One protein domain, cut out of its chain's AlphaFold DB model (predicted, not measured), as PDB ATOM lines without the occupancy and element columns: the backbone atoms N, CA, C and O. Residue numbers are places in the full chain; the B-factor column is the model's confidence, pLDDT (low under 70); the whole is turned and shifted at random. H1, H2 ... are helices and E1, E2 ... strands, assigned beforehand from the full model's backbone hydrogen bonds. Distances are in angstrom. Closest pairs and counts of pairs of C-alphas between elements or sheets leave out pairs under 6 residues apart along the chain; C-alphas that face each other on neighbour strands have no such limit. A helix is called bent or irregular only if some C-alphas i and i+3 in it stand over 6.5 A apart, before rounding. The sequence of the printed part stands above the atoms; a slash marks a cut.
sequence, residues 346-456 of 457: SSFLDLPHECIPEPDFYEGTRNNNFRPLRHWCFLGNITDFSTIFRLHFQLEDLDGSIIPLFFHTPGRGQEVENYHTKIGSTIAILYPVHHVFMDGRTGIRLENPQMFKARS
ATOM      1  N   SER A 346     -23.803  54.487  88.795       67.94
ATOM      2  CA  SER A 346     -23.974  54.135  87.383       67.94
ATOM      3  C   SER A 346     -23.892  52.620  87.193       67.94
ATOM      4  O   SER A 346     -23.063  51.964  87.832       67.94
ATOM      5  N   SER A 347     -24.719  52.062  86.301       75.12
ATOM      6  CA  SER A 347     -24.439  50.726  85.761       75.12
ATOM      7  C   SER A 347     -23.176  50.781  84.907       75.12
ATOM      8  O   SER A 347     -22.709  51.870  84.557       75.12
ATOM      9  N   PHE A 348     -22.591  49.625  84.587       76.06
ATOM     10  CA  PHE A 348     -21.340  49.601  83.831       76.06
ATOM     11  C   PHE A 348     -21.469  50.343  82.502       76.06
ATOM     12  O   PHE A 348     -20.560  51.067  82.132       76.06
ATOM     13  N   LEU A 349     -22.621  50.215  81.843       67.75
ATOM     14  CA  LEU A 349     -22.918  50.809  80.537       67.75
ATOM     15  C   LEU A 349     -23.066  52.334  80.558       67.75
ATOM     16  O   LEU A 349     -22.976  52.977  79.513       67.75
ATOM     17  N   ASP A 350     -23.314  52.904  81.736       71.94
ATOM     18  CA  ASP A 350     -23.404  54.347  81.943       71.94
ATOM     19  C   ASP A 350     -22.060  54.955  82.379       71.94
ATOM     20  O   ASP A 350     -21.993  56.158  82.644       71.94
ATOM     21  N   LEU A 351     -20.993  54.153  82.498       75.88
ATOM     22  CA  LEU A 351     -19.674  54.649  82.878       75.88
ATOM     23  C   LEU A 351     -18.992  55.389  81.723       75.88
ATOM     24  O   LEU A 351     -19.177  55.045  80.557       75.88
ATOM     25  N   PRO A 352     -18.134  56.379  82.024       71.00
ATOM     26  CA  PRO A 352     -17.323  57.010  80.997       71.00
ATOM     27  C   PRO A 352     -16.312  56.018  80.418       71.00
ATOM     28  O   PRO A 352     -15.766  55.185  81.132       71.00
ATOM     29  N   HIS A 353     -16.002  56.111  79.130       68.12
ATOM     30  CA  HIS A 353     -14.985  55.247  78.523       68.12
ATOM     31  C   HIS A 353     -13.562  55.806  78.723       68.12
ATOM     32  O   HIS A 353     -13.341  57.005  78.587       68.12
ATOM     33  N   GLU A 354     -12.564  54.960  79.014       67.12
ATOM     34  CA  GLU A 354     -11.203  55.400  79.386       67.12
ATOM     35  C   GLU A 354     -10.536  56.247  78.293       67.12
ATOM     36  O   GLU A 354      -9.986  57.315  78.554       67.12
ATOM     37  N   CYS A 355     -10.646  55.816  77.038       50.34
ATOM     38  CA  CYS A 355     -10.129  56.554  75.886       50.34
ATOM     39  C   CYS A 355     -10.905  57.852  75.578       50.34
ATOM     40  O   CYS A 355     -10.569  58.563  74.628       50.34
ATOM     41  N   ILE A 356     -11.992  58.140  76.304       52.31
ATOM     42  CA  ILE A 356     -13.006  59.109  75.897       52.31
ATOM     43  C   ILE A 356     -13.477  59.935  77.109       52.31
ATOM     44  O   ILE A 356     -14.465  59.606  77.751       52.31
ATOM     45  N   PRO A 357     -12.833  61.083  77.397       52.66
ATOM     46  CA  PRO A 357     -13.380  62.061  78.338       52.66
ATOM     47  C   PRO A 357     -14.803  62.521  77.957       52.66
ATOM     48  O   PRO A 357     -15.003  63.250  76.980       52.66
ATOM     49  N   GLU A 358     -15.794  62.078  78.714       60.34
ATOM     50  CA  GLU A 358     -17.198  62.410  78.487       60.34
ATOM     51  C   GLU A 358     -17.550  63.771  79.115       60.34
ATOM     52  O   GLU A 358     -17.244  63.978  80.293       60.34
ATOM     53  N   PRO A 359     -18.196  64.699  78.381       51.09
ATOM     54  CA  PRO A 359     -18.556  66.023  78.903       51.09
ATOM     55  C   PRO A 359     -19.489  65.991  80.115       51.09
ATOM     56  O   PRO A 359     -19.489  66.930  80.894       51.09
ATOM     57  N   ASP A 360     -20.251  64.911  80.301       54.91
ATOM     58  CA  ASP A 360     -21.145  64.734  81.455       54.91
ATOM     59  C   ASP A 360     -20.393  64.330  82.738       54.91
ATOM     60  O   ASP A 360     -20.948  64.332  83.841       54.91
ATOM     61  N   PHE A 361     -19.124  63.941  82.595       56.81
ATOM     62  CA  PHE A 361     -18.275  63.452  83.675       56.81
ATOM     63  C   PHE A 361     -17.072  64.359  83.925       56.81
ATOM     64  O   PHE A 361     -16.596  64.409  85.057       56.81
ATOM     65  N   TYR A 362     -16.609  65.110  82.920       65.19
ATOM     66  CA  TYR A 362     -15.373  65.885  82.994       65.19
ATOM     67  C   TYR A 362     -15.494  67.312  82.441       65.19
ATOM     68  O   TYR A 362     -15.991  67.527  81.339       65.19
ATOM     69  N   GLU A 363     -14.919  68.278  83.161       62.59
ATOM     70  CA  GLU A 363     -14.667  69.641  82.698       62.59
ATOM     71  C   GLU A 363     -13.293  69.678  82.017       62.59
ATOM     72  O   GLU A 363     -12.276  69.274  82.600       62.59
ATOM     73  N   GLY A 364     -13.251  70.139  80.766       52.03
ATOM     74  CA  GLY A 364     -11.998  70.328  80.044       52.03
ATOM     75  C   GLY A 364     -11.245  71.544  80.577       52.03
ATOM     76  O   GLY A 364     -11.746  72.663  80.504       52.03
ATOM     77  N   THR A 365     -10.022  71.358  81.079       50.81
ATOM     78  CA  THR A 365      -9.121  72.488  81.362       50.81
ATOM     79  C   THR A 365      -8.152  72.709  80.197       50.81
ATOM     80  O   THR A 365      -7.846  71.782  79.445       50.81
ATOM     81  N   ARG A 366      -7.633  73.939  80.058       44.84
ATOM     82  CA  ARG A 366      -6.793  74.408  78.931       44.84
ATOM     83  C   ARG A 366      -5.547  73.553  78.607       44.84
ATOM     84  O   ARG A 366      -4.955  73.763  77.557       44.84
ATOM     85  N   ASN A 367      -5.178  72.582  79.451       42.25
ATOM     86  CA  ASN A 367      -3.952  71.780  79.340       42.25
ATOM     87  C   ASN A 367      -4.192  70.254  79.297       42.25
ATOM     88  O   ASN A 367      -3.367  69.505  79.809       42.25
ATOM     89  N   ASN A 368      -5.301  69.764  78.727       44.78
ATOM     90  CA  ASN A 368      -5.608  68.317  78.666       44.78
ATOM     91  C   ASN A 368      -5.793  67.631  80.042       44.78
ATOM     92  O   ASN A 368      -5.893  66.408  80.113       44.78
ATOM     93  N   ASN A 369      -5.880  68.405  81.128       48.94
ATOM     94  CA  ASN A 369      -6.254  67.901  82.445       48.94
ATOM     95  C   ASN A 369      -7.782  67.926  82.565       48.94
ATOM     96  O   ASN A 369      -8.408  68.976  82.399       48.94
ATOM     97  N   PHE A 370      -8.378  66.776  82.862       58.97
ATOM     98  CA  PHE A 370      -9.818  66.628  83.050       58.97
ATOM     99  C   PHE A 370     -10.144  66.685  84.542       58.97
ATOM    100  O   PHE A 370      -9.548  65.953  85.334       58.97
ATOM    101  N   ARG A 371     -11.069  67.562  84.943       65.75
ATOM    102  CA  ARG A 371     -11.590  67.593  86.318       65.75
ATOM    103  C   ARG A 371     -12.973  66.945  86.353       65.75
ATOM    104  O   ARG A 371     -13.789  67.314  85.516       65.75
ATOM    105  N   PRO A 372     -13.259  66.012  87.276       68.12
ATOM    106  CA  PRO A 372     -14.600  65.450  87.419       68.12
ATOM    107  C   PRO A 372     -15.641  66.555  87.665       68.12
ATOM    108  O   PRO A 372     -15.484  67.331  88.605       68.12
ATOM    109  N   LEU A 373     -16.696  66.629  86.846       68.06
ATOM    110  CA  LEU A 373     -17.828  67.556  87.040       68.06
ATOM    111  C   LEU A 373     -18.774  67.100  88.156       68.06
ATOM    112  O   LEU A 373     -19.465  67.904  88.774       68.06
ATOM    113  N   ARG A 374     -18.800  65.790  88.406       67.62
ATOM    114  CA  ARG A 374     -19.551  65.130  89.474       67.62
ATOM    115  C   ARG A 374     -18.770  63.919  89.972       67.62
ATOM    116  O   ARG A 374     -17.854  63.448  89.305       67.62
ATOM    117  N   HIS A 375     -19.156  63.395  91.127       81.25
ATOM    118  CA  HIS A 375     -18.669  62.107  91.612       81.25
ATOM    119  C   HIS A 375     -19.570  60.984  91.096       81.25
ATOM    120  O   HIS A 375     -20.794  61.113  91.143       81.25
ATOM    121  N   TRP A 376     -18.975  59.888  90.625       85.00
ATOM    122  CA  TRP A 376     -19.702  58.678  90.238       85.00
ATOM    123  C   TRP A 376     -19.043  57.432  90.820       85.00
ATOM    124  O   TRP A 376     -17.838  57.391  91.096       85.00
ATOM    125  N   CYS A 377     -19.870  56.418  91.021       88.69
ATOM    126  CA  CYS A 377     -19.513  55.152  91.618       88.69
ATOM    127  C   CYS A 377     -20.188  54.017  90.844       88.69
ATOM    128  O   CYS A 377     -21.333  54.139  90.425       88.69
ATOM    129  N   PHE A 378     -19.481  52.911  90.665       90.06
ATOM    130  CA  PHE A 378     -20.060  51.654  90.212       90.06
ATOM    131  C   PHE A 378     -20.314  50.758  91.418       90.06
ATOM    132  O   PHE A 378     -19.429  50.618  92.269       90.06
ATOM    133  N   LEU A 379     -21.487  50.127  91.457       89.88
ATOM    134  CA  LEU A 379     -21.798  49.055  92.399       89.88
ATOM    135  C   LEU A 379     -21.952  47.745  91.636       89.88
ATOM    136  O   LEU A 379     -22.648  47.699  90.625       89.88
ATOM    137  N   GLY A 380     -21.348  46.683  92.161       90.12
ATOM    138  CA  GLY A 380     -21.511  45.342  91.613       90.12
ATOM    139  C   GLY A 380     -21.350  44.270  92.678       90.12
ATOM    140  O   GLY A 380     -20.640  44.467  93.664       90.12
ATOM    141  N   ASN A 381     -22.012  43.137  92.490       91.44
ATOM    142  CA  ASN A 381     -21.897  41.976  93.359       91.44
ATOM    143  C   ASN A 381     -20.869  41.003  92.794       91.44
ATOM    144  O   ASN A 381     -20.911  40.685  91.612       91.44
ATOM    145  N   ILE A 382     -19.963  40.504  93.631       92.50
ATOM    146  CA  ILE A 382     -18.988  39.493  93.213       92.50
ATOM    147  C   ILE A 382     -19.727  38.180  92.954       92.50
ATOM    148  O   ILE A 382     -20.238  37.569  93.893       92.50
ATOM    149  N   THR A 383     -19.754  37.732  91.705       90.94
ATOM    150  CA  THR A 383     -20.331  36.438  91.316       90.94
ATOM    151  C   THR A 383     -19.272  35.346  91.238       90.94
ATOM    152  O   THR A 383     -19.561  34.198  91.563       90.94
ATOM    153  N   ASP A 384     -18.039  35.710  90.882       90.75
ATOM    154  CA  ASP A 384     -16.889  34.807  90.828       90.75
ATOM    155  C   ASP A 384     -15.567  35.583  90.971       90.75
ATOM    156  O   ASP A 384     -15.527  36.806  90.791       90.75
ATOM    157  N   PHE A 385     -14.468  34.897  91.292       89.94
ATOM    158  CA  PHE A 385     -13.135  35.498  91.305       89.94
ATOM    159  C   PHE A 385     -12.008  34.504  91.033       89.94
ATOM    160  O   PHE A 385     -12.081  33.323  91.359       89.94
ATOM    161  N   SER A 386     -10.895  35.016  90.508       86.62
ATOM    162  CA  SER A 386      -9.665  34.246  90.340       86.62
ATOM    163  C   SER A 386      -8.429  35.111  90.578       86.62
ATOM    164  O   SER A 386      -8.434  36.328  90.393       86.62
ATOM    165  N   THR A 387      -7.361  34.469  91.039       85.44
ATOM    166  CA  THR A 387      -6.088  35.099  91.424       85.44
ATOM    167  C   THR A 387      -4.945  34.757  90.469       85.44
ATOM    168  O   THR A 387      -3.795  35.126  90.711       85.44
ATOM    169  N   ILE A 388      -5.236  34.052  89.371       80.19
ATOM    170  CA  ILE A 388      -4.224  33.636  88.398       80.19
ATOM    171  C   ILE A 388      -3.638  34.890  87.719       80.19
ATOM    172  O   ILE A 388      -4.358  35.676  87.109       80.19
ATOM    173  N   PHE A 389      -2.318  35.080  87.836       81.56
ATOM    174  CA  PHE A 389      -1.524  36.269  87.447       81.56
ATOM    175  C   PHE A 389      -1.803  37.566  88.221       81.56
ATOM    176  O   PHE A 389      -0.853  38.295  88.534       81.56
ATOM    177  N   ARG A 390      -3.074  37.866  88.489       89.06
ATOM    178  CA  ARG A 390      -3.577  38.983  89.298       89.06
ATOM    179  C   ARG A 390      -4.986  38.665  89.777       89.06
ATOM    180  O   ARG A 390      -5.676  37.854  89.158       89.06
ATOM    181  N   LEU A 391      -5.433  39.348  90.824       90.75
ATOM    182  CA  LEU A 391      -6.832  39.288  91.218       90.75
ATOM    183  C   LEU A 391      -7.716  39.830  90.091       90.75
ATOM    184  O   LEU A 391      -7.437  40.885  89.507       90.75
ATOM    185  N   HIS A 392      -8.795  39.118  89.805       90.12
ATOM    186  CA  HIS A 392      -9.899  39.634  89.019       90.12
ATOM    187  C   HIS A 392     -11.227  39.079  89.524       90.12
ATOM    188  O   HIS A 392     -11.297  37.946  90.004       90.12
ATOM    189  N   PHE A 393     -12.268  39.899  89.418       92.81
ATOM    190  CA  PHE A 393     -13.635  39.564  89.804       92.81
ATOM    191  C   PHE A 393     -14.530  39.498  88.573       92.81
ATOM    192  O   PHE A 393     -14.347  40.271  87.634       92.81
ATOM    193  N   GLN A 394     -15.513  38.607  88.614       91.88
ATOM    194  CA  GLN A 394     -16.736  38.728  87.831       91.88
ATOM    195  C   GLN A 394     -17.770  39.429  88.702       91.88
ATOM    196  O   GLN A 394     -17.978  39.051  89.859       91.88
ATOM    197  N   LEU A 395     -18.361  40.491  88.166       91.69
ATOM    198  CA  LEU A 395     -19.268  41.360  88.896       91.69
ATOM    199  C   LEU A 395     -20.620  41.392  88.208       91.69
ATOM    200  O   LEU A 395     -20.674  41.678  87.023       91.69
ATOM    201  N   GLU A 396     -21.697  41.172  88.942       85.44
ATOM    202  CA  GLU A 396     -23.047  41.473  88.472       85.44
ATOM    203  C   GLU A 396     -23.407  42.909  88.861       85.44
ATOM    204  O   GLU A 396     -23.381  43.257  90.044       85.44
ATOM    205  N   ASP A 397     -23.693  43.761  87.877       85.38
ATOM    206  CA  ASP A 397     -24.065  45.157  88.116       85.38
ATOM    207  C   ASP A 397     -25.569  45.357  88.386       85.38
ATOM    208  O   ASP A 397     -26.354  44.412  88.438       85.38
ATOM    209  N   LEU A 398     -25.987  46.616  88.567       76.75
ATOM    210  CA  LEU A 398     -27.391  46.982  88.810       76.75
ATOM    211  C   LEU A 398     -28.356  46.570  87.683       76.75
ATOM    212  O   LEU A 398     -29.555  46.453  87.935       76.75
ATOM    213  N   ASP A 399     -27.857  46.398  86.459       66.19
ATOM    214  CA  ASP A 399     -28.635  45.976  85.293       66.19
ATOM    215  C   ASP A 399     -28.546  44.446  85.064       66.19
ATOM    216  O   ASP A 399     -29.141  43.938  84.112       66.19
ATOM    217  N   GLY A 400     -27.841  43.702  85.928       70.44
ATOM    218  CA  GLY A 400     -27.630  42.253  85.809       70.44
ATOM    219  C   GLY A 400     -26.532  41.862  84.811       70.44
ATOM    220  O   GLY A 400     -26.453  40.706  84.396       70.44
ATOM    221  N   SER A 401     -25.699  42.814  84.380       73.25
ATOM    222  CA  SER A 401     -24.594  42.555  83.450       73.25
ATOM    223  C   SER A 401     -23.405  41.951  84.189       73.25
ATOM    224  O   SER A 401     -23.044  42.438  85.260       73.25
ATOM    225  N   ILE A 402     -22.763  40.934  83.601       81.75
ATOM    226  CA  ILE A 402     -21.530  40.351  84.143       81.75
ATOM    227  C   ILE A 402     -20.317  41.105  83.596       81.75
ATOM    228  O   ILE A 402     -20.035  41.075  82.400       81.75
ATOM    229  N   ILE A 403     -19.604  41.784  84.488       87.00
ATOM    230  CA  ILE A 403     -18.497  42.685  84.182       87.00
ATOM    231  C   ILE A 403     -17.198  42.119  84.757       87.00
ATOM    232  O   ILE A 403     -17.113  41.904  85.973       87.00
ATOM    233  N   PRO A 404     -16.143  41.948  83.945       90.06
ATOM    234  CA  PRO A 404     -14.843  41.596  84.476       90.06
ATOM    235  C   PRO A 404     -14.151  42.833  85.077       90.06
ATOM    236  O   PRO A 404     -14.002  43.872  84.430       90.06
ATOM    237  N   LEU A 405     -13.680  42.713  86.317       92.88
ATOM    238  CA  LEU A 405     -12.835  43.696  86.998       92.88
ATOM    239  C   LEU A 405     -11.430  43.130  87.170       92.88
ATOM    240  O   LEU A 405     -11.261  42.124  87.854       92.88
ATOM    241  N   PHE A 406     -10.413  43.814  86.649       92.00
ATOM    242  CA  PHE A 406      -9.015  43.398  86.786       92.00
ATOM    243  C   PHE A 406      -8.204  44.375  87.636       92.00
ATOM    244  O   PHE A 406      -8.112  45.567  87.322       92.00
ATOM    245  N   PHE A 407      -7.517  43.848  88.652       92.50
ATOM    246  CA  PHE A 407      -6.663  44.625  89.545       92.50
ATOM    247  C   PHE A 407      -5.289  44.863  88.899       92.50
ATOM    248  O   PHE A 407      -4.430  43.983  88.844       92.50
ATOM    249  N   HIS A 408      -5.090  46.070  88.376       90.81
ATOM    250  CA  HIS A 408      -3.824  46.603  87.859       90.81
ATOM    251  C   HIS A 408      -3.090  47.442  88.921       90.81
ATOM    252  O   HIS A 408      -2.364  48.379  88.603       90.81
ATOM    253  N   THR A 409      -3.296  47.111  90.193       90.81
ATOM    254  CA  THR A 409      -2.631  47.747  91.332       90.81
ATOM    255  C   THR A 409      -1.200  47.203  91.496       90.81
ATOM    256  O   THR A 409      -0.899  46.114  90.989       90.81
ATOM    257  N   PRO A 410      -0.295  47.904  92.207       88.31
ATOM    258  CA  PRO A 410       1.080  47.440  92.425       88.31
ATOM    259  C   PRO A 410       1.186  46.034  93.043       88.31
ATOM    260  O   PRO A 410       2.015  45.233  92.614       88.31
ATOM    261  N   GLY A 411       0.320  45.712  94.005       88.56
ATOM    262  CA  GLY A 411       0.204  44.405  94.659       88.56
ATOM    263  C   GLY A 411      -0.704  43.414  93.927       88.56
ATOM    264  O   GLY A 411      -1.000  42.349  94.464       88.56
ATOM    265  N   ARG A 412      -1.159  43.738  92.708       88.94
ATOM    266  CA  ARG A 412      -2.001  42.876  91.857       88.94
ATOM    267  C   ARG A 412      -3.278  42.373  92.543       88.94
ATOM    268  O   ARG A 412      -3.754  41.278  92.237       88.94
ATOM    269  N   GLY A 413      -3.830  43.171  93.454       86.19
ATOM    270  CA  GLY A 413      -5.039  42.872  94.217       86.19
ATOM    271  C   GLY A 413      -4.802  42.284  95.608       86.19
ATOM    272  O   GLY A 413      -5.770  42.056  96.322       86.19
ATOM    273  N   GLN A 414      -3.560  42.087  96.056       84.12
ATOM    274  CA  GLN A 414      -3.299  41.703  97.455       84.12
ATOM    275  C   GLN A 414      -3.719  42.804  98.442       84.12
ATOM    276  O   GLN A 414      -4.054  42.536  99.592       84.12
ATOM    277  N   GLU A 415      -3.786  44.059  97.990       85.38
ATOM    278  CA  GLU A 415      -4.182  45.191  98.831       85.38
ATOM    279  C   GLU A 415      -5.643  45.120  99.296       85.38
ATOM    280  O   GLU A 415      -6.024  45.829 100.232       85.38
ATOM    281  N   VAL A 416      -6.470  44.286  98.650       77.00
ATOM    282  CA  VAL A 416      -7.894  44.166  98.978       77.00
ATOM    283  C   VAL A 416      -8.235  43.041  99.957       77.00
ATOM    284  O   VAL A 416      -9.394  42.939 100.359       77.00
ATOM    285  N   GLU A 417      -7.251  42.269 100.432       68.81
ATOM    286  CA  GLU A 417      -7.455  41.212 101.442       68.81
ATOM    287  C   GLU A 417      -8.129  41.740 102.724       68.81
ATOM    288  O   GLU A 417      -8.980  41.075 103.317       68.81
ATOM    289  N   ASN A 418      -7.854  42.996 103.089       65.50
ATOM    290  CA  ASN A 418      -8.455  43.662 104.248       65.50
ATOM    291  C   ASN A 418      -9.984  43.829 104.153       65.50
ATOM    292  O   ASN A 418     -10.648  44.043 105.170       65.50
ATOM    293  N   TYR A 419     -10.570  43.734 102.956       68.38
ATOM    294  CA  TYR A 419     -12.003  43.944 102.749       68.38
ATOM    295  C   TYR A 419     -12.857  42.678 102.926       68.38
ATOM    296  O   TYR A 419     -14.074  42.763 102.764       68.38
ATOM    297  N   HIS A 420     -12.258  41.530 103.281       70.44
ATOM    298  CA  HIS A 420     -12.972  40.267 103.537       70.44
ATOM    299  C   HIS A 420     -13.956  39.910 102.403       70.44
ATOM    300  O   HIS A 420     -15.121  39.573 102.635       70.44
ATOM    301  N   THR A 421     -13.503  40.055 101.157       80.19
ATOM    302  CA  THR A 421     -14.310  39.813  99.959       80.19
ATOM    303  C   THR A 421     -14.582  38.325  99.776       80.19
ATOM    304  O   THR A 421     -13.652  37.524  99.698       80.19
ATOM    305  N   LYS A 422     -15.858  37.968  99.645       86.19
ATOM    306  CA  LYS A 422     -16.352  36.633  99.274       86.19
ATOM    307  C   LYS A 422     -17.362  36.741  98.128       86.19
ATOM    308  O   LYS A 422     -17.901  37.824  97.888       86.19
ATOM    309  N   ILE A 423     -17.662  35.628  97.464       89.56
ATOM    310  CA  ILE A 423     -18.790  35.559  96.519       89.56
ATOM    311  C   ILE A 423     -20.066  36.053  97.224       89.56
ATOM    312  O   ILE A 423     -20.320  35.707  98.380       89.56
ATOM    313  N   GLY A 424     -20.824  36.912  96.545       86.44
ATOM    314  CA  GLY A 424     -21.992  37.615  97.073       86.44
ATOM    315  C   GLY A 424     -21.689  38.940  97.782       86.44
ATOM    316  O   GLY A 424     -22.622  39.625  98.191       86.44
ATOM    317  N   SER A 425     -20.420  39.338  97.936       90.19
ATOM    318  CA  SER A 425     -20.092  40.673  98.467       90.19
ATOM    319  C   SER A 425     -20.456  41.755  97.462       90.19
ATOM    320  O   SER A 425     -20.174  41.608  96.272       90.19
ATOM    321  N   THR A 426     -20.979  42.880  97.943       90.88
ATOM    322  CA  THR A 426     -21.153  44.078  97.120       90.88
ATOM    323  C   THR A 426     -19.882  44.914  97.170       90.88
ATOM    324  O   THR A 426     -19.346  45.198  98.247       90.88
ATOM    325  N   ILE A 427     -19.402  45.331  96.005       91.69
ATOM    326  CA  ILE A 427     -18.275  46.244  95.860       91.69
ATOM    327  C   ILE A 427     -18.745  47.624  95.410       91.69
ATOM    328  O   ILE A 427     -19.782  47.768  94.765       91.69
ATOM    329  N   ALA A 428     -17.939  48.627  95.727       91.56
ATOM    330  CA  ALA A 428     -18.066  49.989  95.253       91.56
ATOM    331  C   ALA A 428     -16.732  50.430  94.650       91.56
ATOM    332  O   ALA A 428     -15.686  50.317  95.297       91.56
ATOM    333  N   ILE A 429     -16.772  50.942  93.421       92.38
ATOM    334  CA  ILE A 429     -15.607  51.504  92.734       92.38
ATOM    335  C   ILE A 429     -15.892  52.967  92.435       92.38
ATOM    336  O   ILE A 429     -16.912  53.278  91.827       92.38
ATOM    337  N   LEU A 430     -15.011  53.867  92.860       90.94
ATOM    338  CA  LEU A 430     -15.097  55.292  92.551       90.94
ATOM    339  C   LEU A 430     -14.393  55.606  91.232       90.94
ATOM    340  O   LEU A 430     -13.296  55.119  90.971       90.94
ATOM    341  N   TYR A 431     -15.040  56.442  90.422       87.81
ATOM    342  CA  TYR A 431     -14.586  56.855  89.091       87.81
ATOM    343  C   TYR A 431     -14.174  55.729  88.125       87.81
ATOM    344  O   TYR A 431     -13.171  55.871  87.420       87.81
ATOM    345  N   PRO A 432     -14.900  54.601  88.059       89.69
ATOM    346  CA  PRO A 432     -14.568  53.571  87.095       89.69
ATOM    347  C   PRO A 432     -14.882  54.059  85.683       89.69
ATOM    348  O   PRO A 432     -15.745  54.920  85.472       89.69
ATOM    349  N   VAL A 433     -14.156  53.487  84.730       83.62
ATOM    350  CA  VAL A 433     -14.279  53.754  83.299       83.62
ATOM    351  C   VAL A 433     -14.382  52.439  82.530       83.62
ATOM    352  O   VAL A 433     -13.865  51.420  83.000       83.62
ATOM    353  N   HIS A 434     -14.988  52.452  81.339       78.75
ATOM    354  CA  HIS A 434     -14.860  51.325  80.413       78.75
ATOM    355  C   HIS A 434     -13.410  51.182  79.969       78.75
ATOM    356  O   HIS A 434     -12.813  52.129  79.449       78.75
ATOM    357  N   HIS A 435     -12.878  49.978  80.128       80.38
ATOM    358  CA  HIS A 435     -11.569  49.591  79.643       80.38
ATOM    359  C   HIS A 435     -11.698  48.408  78.687       80.38
ATOM    360  O   HIS A 435     -12.350  47.417  79.016       80.38
ATOM    361  N   VAL A 436     -11.045  48.503  77.529       71.81
ATOM    362  CA  VAL A 436     -10.924  47.403  76.567       71.81
ATOM    363  C   VAL A 436      -9.580  46.719  76.798       71.81
ATOM    364  O   VAL A 436      -8.526  47.332  76.622       71.81
ATOM    365  N   PHE A 437      -9.614  45.459  77.223       72.88
ATOM    366  CA  PHE A 437      -8.428  44.653  77.495       72.88
ATOM    367  C   PHE A 437      -7.803  44.120  76.199       72.88
ATOM    368  O   PHE A 437      -8.436  44.061  75.146       72.88
ATOM    369  N   MET A 438      -6.532  43.708  76.271       67.75
ATOM    370  CA  MET A 438      -5.778  43.202  75.111       67.75
ATOM    371  C   MET A 438      -6.389  41.954  74.461       67.75
ATOM    372  O   MET A 438      -6.110  41.675  73.300       67.75
ATOM    373  N   ASP A 439      -7.190  41.197  75.208       61.47
ATOM    374  CA  ASP A 439      -7.920  40.027  74.719       61.47
ATOM    375  C   ASP A 439      -9.277  40.386  74.086       61.47
ATOM    376  O   ASP A 439     -10.031  39.491  73.718       61.47
ATOM    377  N   GLY A 440      -9.582  41.681  73.946       51.53
ATOM    378  CA  GLY A 440     -10.806  42.198  73.340       51.53
ATOM    379  C   GLY A 440     -11.973  42.366  74.313       51.53
ATOM    380  O   GLY A 440     -12.936  43.053  73.973       51.53
ATOM    381  N   ARG A 441     -11.883  41.824  75.536       67.50
ATOM    382  CA  ARG A 441     -12.957  41.950  76.529       67.50
ATOM    383  C   ARG A 441     -13.069  43.384  77.030       67.50
ATOM    384  O   ARG A 441     -12.067  44.077  77.198       67.50
ATOM    385  N   THR A 442     -14.287  43.814  77.350       73.69
ATOM    386  CA  THR A 442     -14.542  45.123  77.968       73.69
ATOM    387  C   THR A 442     -14.912  44.950  79.439       73.69
ATOM    388  O   THR A 442     -15.721  44.093  79.782       73.69
ATOM    389  N   GLY A 443     -14.315  45.748  80.322       85.94
ATOM    390  CA  GLY A 443     -14.554  45.669  81.763       85.94
ATOM    391  C   GLY A 443     -13.991  46.865  82.521       85.94
ATOM    392  O   GLY A 443     -13.766  47.927  81.943       85.94
ATOM    393  N   ILE A 444     -13.751  46.696  83.821       91.94
ATOM    394  CA  ILE A 444     -13.173  47.740  84.675       91.94
ATOM    395  C   ILE A 444     -11.708  47.410  84.955       91.94
ATOM    396  O   ILE A 444     -11.368  46.326  85.437       91.94
ATOM    397  N   ARG A 445     -10.822  48.374  84.697       91.25
ATOM    398  CA  ARG A 445      -9.413  48.314  85.097       91.25
ATOM    399  C   ARG A 445      -9.207  49.136  86.366       91.25
ATOM    400  O   ARG A 445      -9.309  50.356  86.330       91.25
ATOM    401  N   LEU A 446      -8.905  48.479  87.487       92.19
ATOM    402  CA  LEU A 446      -8.640  49.171  88.750       92.19
ATOM    403  C   LEU A 446      -7.138  49.338  88.970       92.19
ATOM    404  O   LEU A 446      -6.432  48.362  89.206       92.19
ATOM    405  N   GLU A 447      -6.664  50.578  88.938       91.25
ATOM    406  CA  GLU A 447      -5.248  50.914  89.150       91.25
ATOM    407  C   GLU A 447      -4.974  51.452  90.558       91.25
ATOM    408  O   GLU A 447      -3.908  51.214  91.124       91.25
ATOM    409  N   ASN A 448      -5.951  52.146  91.150       89.62
ATOM    410  CA  ASN A 448      -5.842  52.708  92.490       89.62
ATOM    411  C   ASN A 448      -6.708  51.911  93.485       89.62
ATOM    412  O   ASN A 448      -7.935  52.059  93.468       89.62
ATOM    413  N   PRO A 449      -6.110  51.118  94.398       87.50
ATOM    414  CA  PRO A 449      -6.864  50.311  95.359       87.50
ATOM    415  C   PRO A 449      -7.683  51.152  96.353       87.50
ATOM    416  O   PRO A 449      -8.625  50.640  96.951       87.50
ATOM    417  N   GLN A 450      -7.374  52.444  96.529       88.94
ATOM    418  CA  GLN A 450      -8.151  53.330  97.406       88.94
ATOM    419  C   GLN A 450      -9.536  53.667  96.843       88.94
ATOM    420  O   GLN A 450     -10.435  54.005  97.611       88.94
ATOM    421  N   MET A 451      -9.716  53.550  95.522       90.50
ATOM    422  CA  MET A 451     -11.004  53.774  94.860       90.50
ATOM    423  C   MET A 451     -11.954  52.586  95.009       90.50
ATOM    424  O   MET A 451     -13.103  52.676  94.592       90.50
ATOM    425  N   PHE A 452     -11.494  51.484  95.603       92.25
ATOM    426  CA  PHE A 452     -12.264  50.270  95.810       92.25
ATOM    427  C   PHE A 452     -12.658  50.109  97.280       92.25
ATOM    428  O   PHE A 452     -11.840  50.269  98.191       92.25
ATOM    429  N   LYS A 453     -13.912  49.726  97.506       90.56
ATOM    430  CA  LYS A 453     -14.428  49.233  98.784       90.56
ATOM    431  C   LYS A 453     -15.264  47.989  98.535       90.56
ATOM    432  O   LYS A 453     -15.938  47.895  97.518       90.56
ATOM    433  N   ALA A 454     -15.273  47.068  99.488       88.38
ATOM    434  CA  ALA A 454     -16.203  45.950  99.482       88.38
ATOM    435  C   ALA A 454     -16.860  45.790 100.843       88.38
ATOM    436  O   ALA A 454     -16.281  46.140 101.875       88.38
ATOM    437  N   ARG A 455     -18.077  45.253 100.829       83.81
ATOM    438  CA  ARG A 455     -18.804  44.869 102.027       83.81
ATOM    439  C   ARG A 455     -19.461  43.516 101.802       83.81
ATOM    440  O   ARG A 455     -20.254  43.342 100.880       83.81
ATOM    441  N   SER A 456     -19.144  42.581 102.685       77.00
ATOM    442  CA  SER A 456     -19.938  41.372 102.873       77.00
ATOM    443  C   SER A 456     -21.183  41.732 103.681       77.00
ATOM    444  O   SER A 456     -21.049  42.343 104.746       77.00
TER     445      SER A 456
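Overview. This is residues 346 to 456 of the 457 residues of the protein "SET domain-containing protein 5" of Ceratocystis fimbriata CBS 114723 (UniProt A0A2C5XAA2). One seven-stranded sheet, strongly twisted and curled like a half-rolled wall, makes the body; it turns through the bend of E3, so that E6 and E9 stand at an angle to E4 and E5, and the short helix H1 lies near its edge strand E9. The small hairpin E1 E2 lies well away from this sheet, at one end of the longest axis. The printed part has 111 residues, with one named helix and nine named strands in the order E1 E2 E3 E4 E5 H1 E6 E7 E8 E9; the large sheet runs E7 E8 E5 E4 E3 E6 E9 and is mixed, while E1 and E2 are antiparallel. The class is mostly strand, though under half of the residues, 51 of 111, are in named elements. The whole is compact, with a radius of gyration of the C-alphas of 14.0 A and spans of 43 by 30 by 28 A.

Along the chain. Residues 346 to 361 hold no named element and begin with C-alpha 346 at (-23.974, 54.135, 87.383). E1 is residues 362 to 364 and E2 residues 370 to 372. E3, residues 377 to 386, is the longest strand by residues; it measures 23.1 A from C-alpha 377 at (-19.513, 55.152, 91.618) to C-alpha 386, and bends by 81 degrees at residue 383. E4, residues 392 to 397, measures 15.2 A, and E5, residues 402 to 407, 16.4 A. H1, residues 414 to 419, measures 10.4 A and is irregular: C-alphas 415 and 418 are 7.1 A apart. E6 is residues 426 to 430, 13.5 A long; E7 is residues 434 to 436; E8 is residues 442 to 446, 12.9 A long. E9, residues 452 to 455, ends with C-alpha 455 at (-18.804, 44.869, 102.027).

Arrangement. In the large sheet E3, E4 and E5 form a meander, each strand the antiparallel neighbour of the one before, with hairpins E3 and E4, and E4 and E5. N 383 and O 394 are 2.9 A apart across E3 and E4, and N 403 and O 395 are 2.8 A apart across E5 and E4. On the other side of E5 from E4, E8 is parallel to it at 36 degrees, with N 444 and O 404 at 2.9 A. E8 pairs in a staggered way, with E7 over residues 442 to 444 and with E5 over residues 444 to 446. The hairpin E7 and E8 is antiparallel, with N 435 and O 443 at 2.9 A. E6 is antiparallel to E3, with N 378 and O 429 at 2.8 A. E9 is antiparallel to E6 at 159 degrees, with N 428 and O 453 at 2.8 A. E7 and E9 are the edge strands. E8 and E9 are only just apart, their closest C-alphas 8.0 A from each other. H1 is on this sheet at a height of 8.4 A, only just over none of its strands: 2 of its C-alphas fall on E9. The closest C-alphas of H1 and E9 are those of Tyr 419 and Ala 454, 5.7 A apart. In H1, 0 of 2 O i to N i+4 pairs are within hydrogen-bond range, against 2 of 3 O i to N i+3 pairs. The hairpin E1 and E2 is antiparallel at 146 degrees, with N 363 and O 371 at 2.8 A; E2 and E3 are apart.

Size, cuts and confidence. The C-alphas farthest apart are those of Arg 366 and Ile 423, at 44.3 A. The printed part has no cut, and no link between named elements is long. Mean pLDDT of the printed part is 78.2; 32 residues are under 70, among them residues 353 to 374, 417 to 419 and 438 to 441.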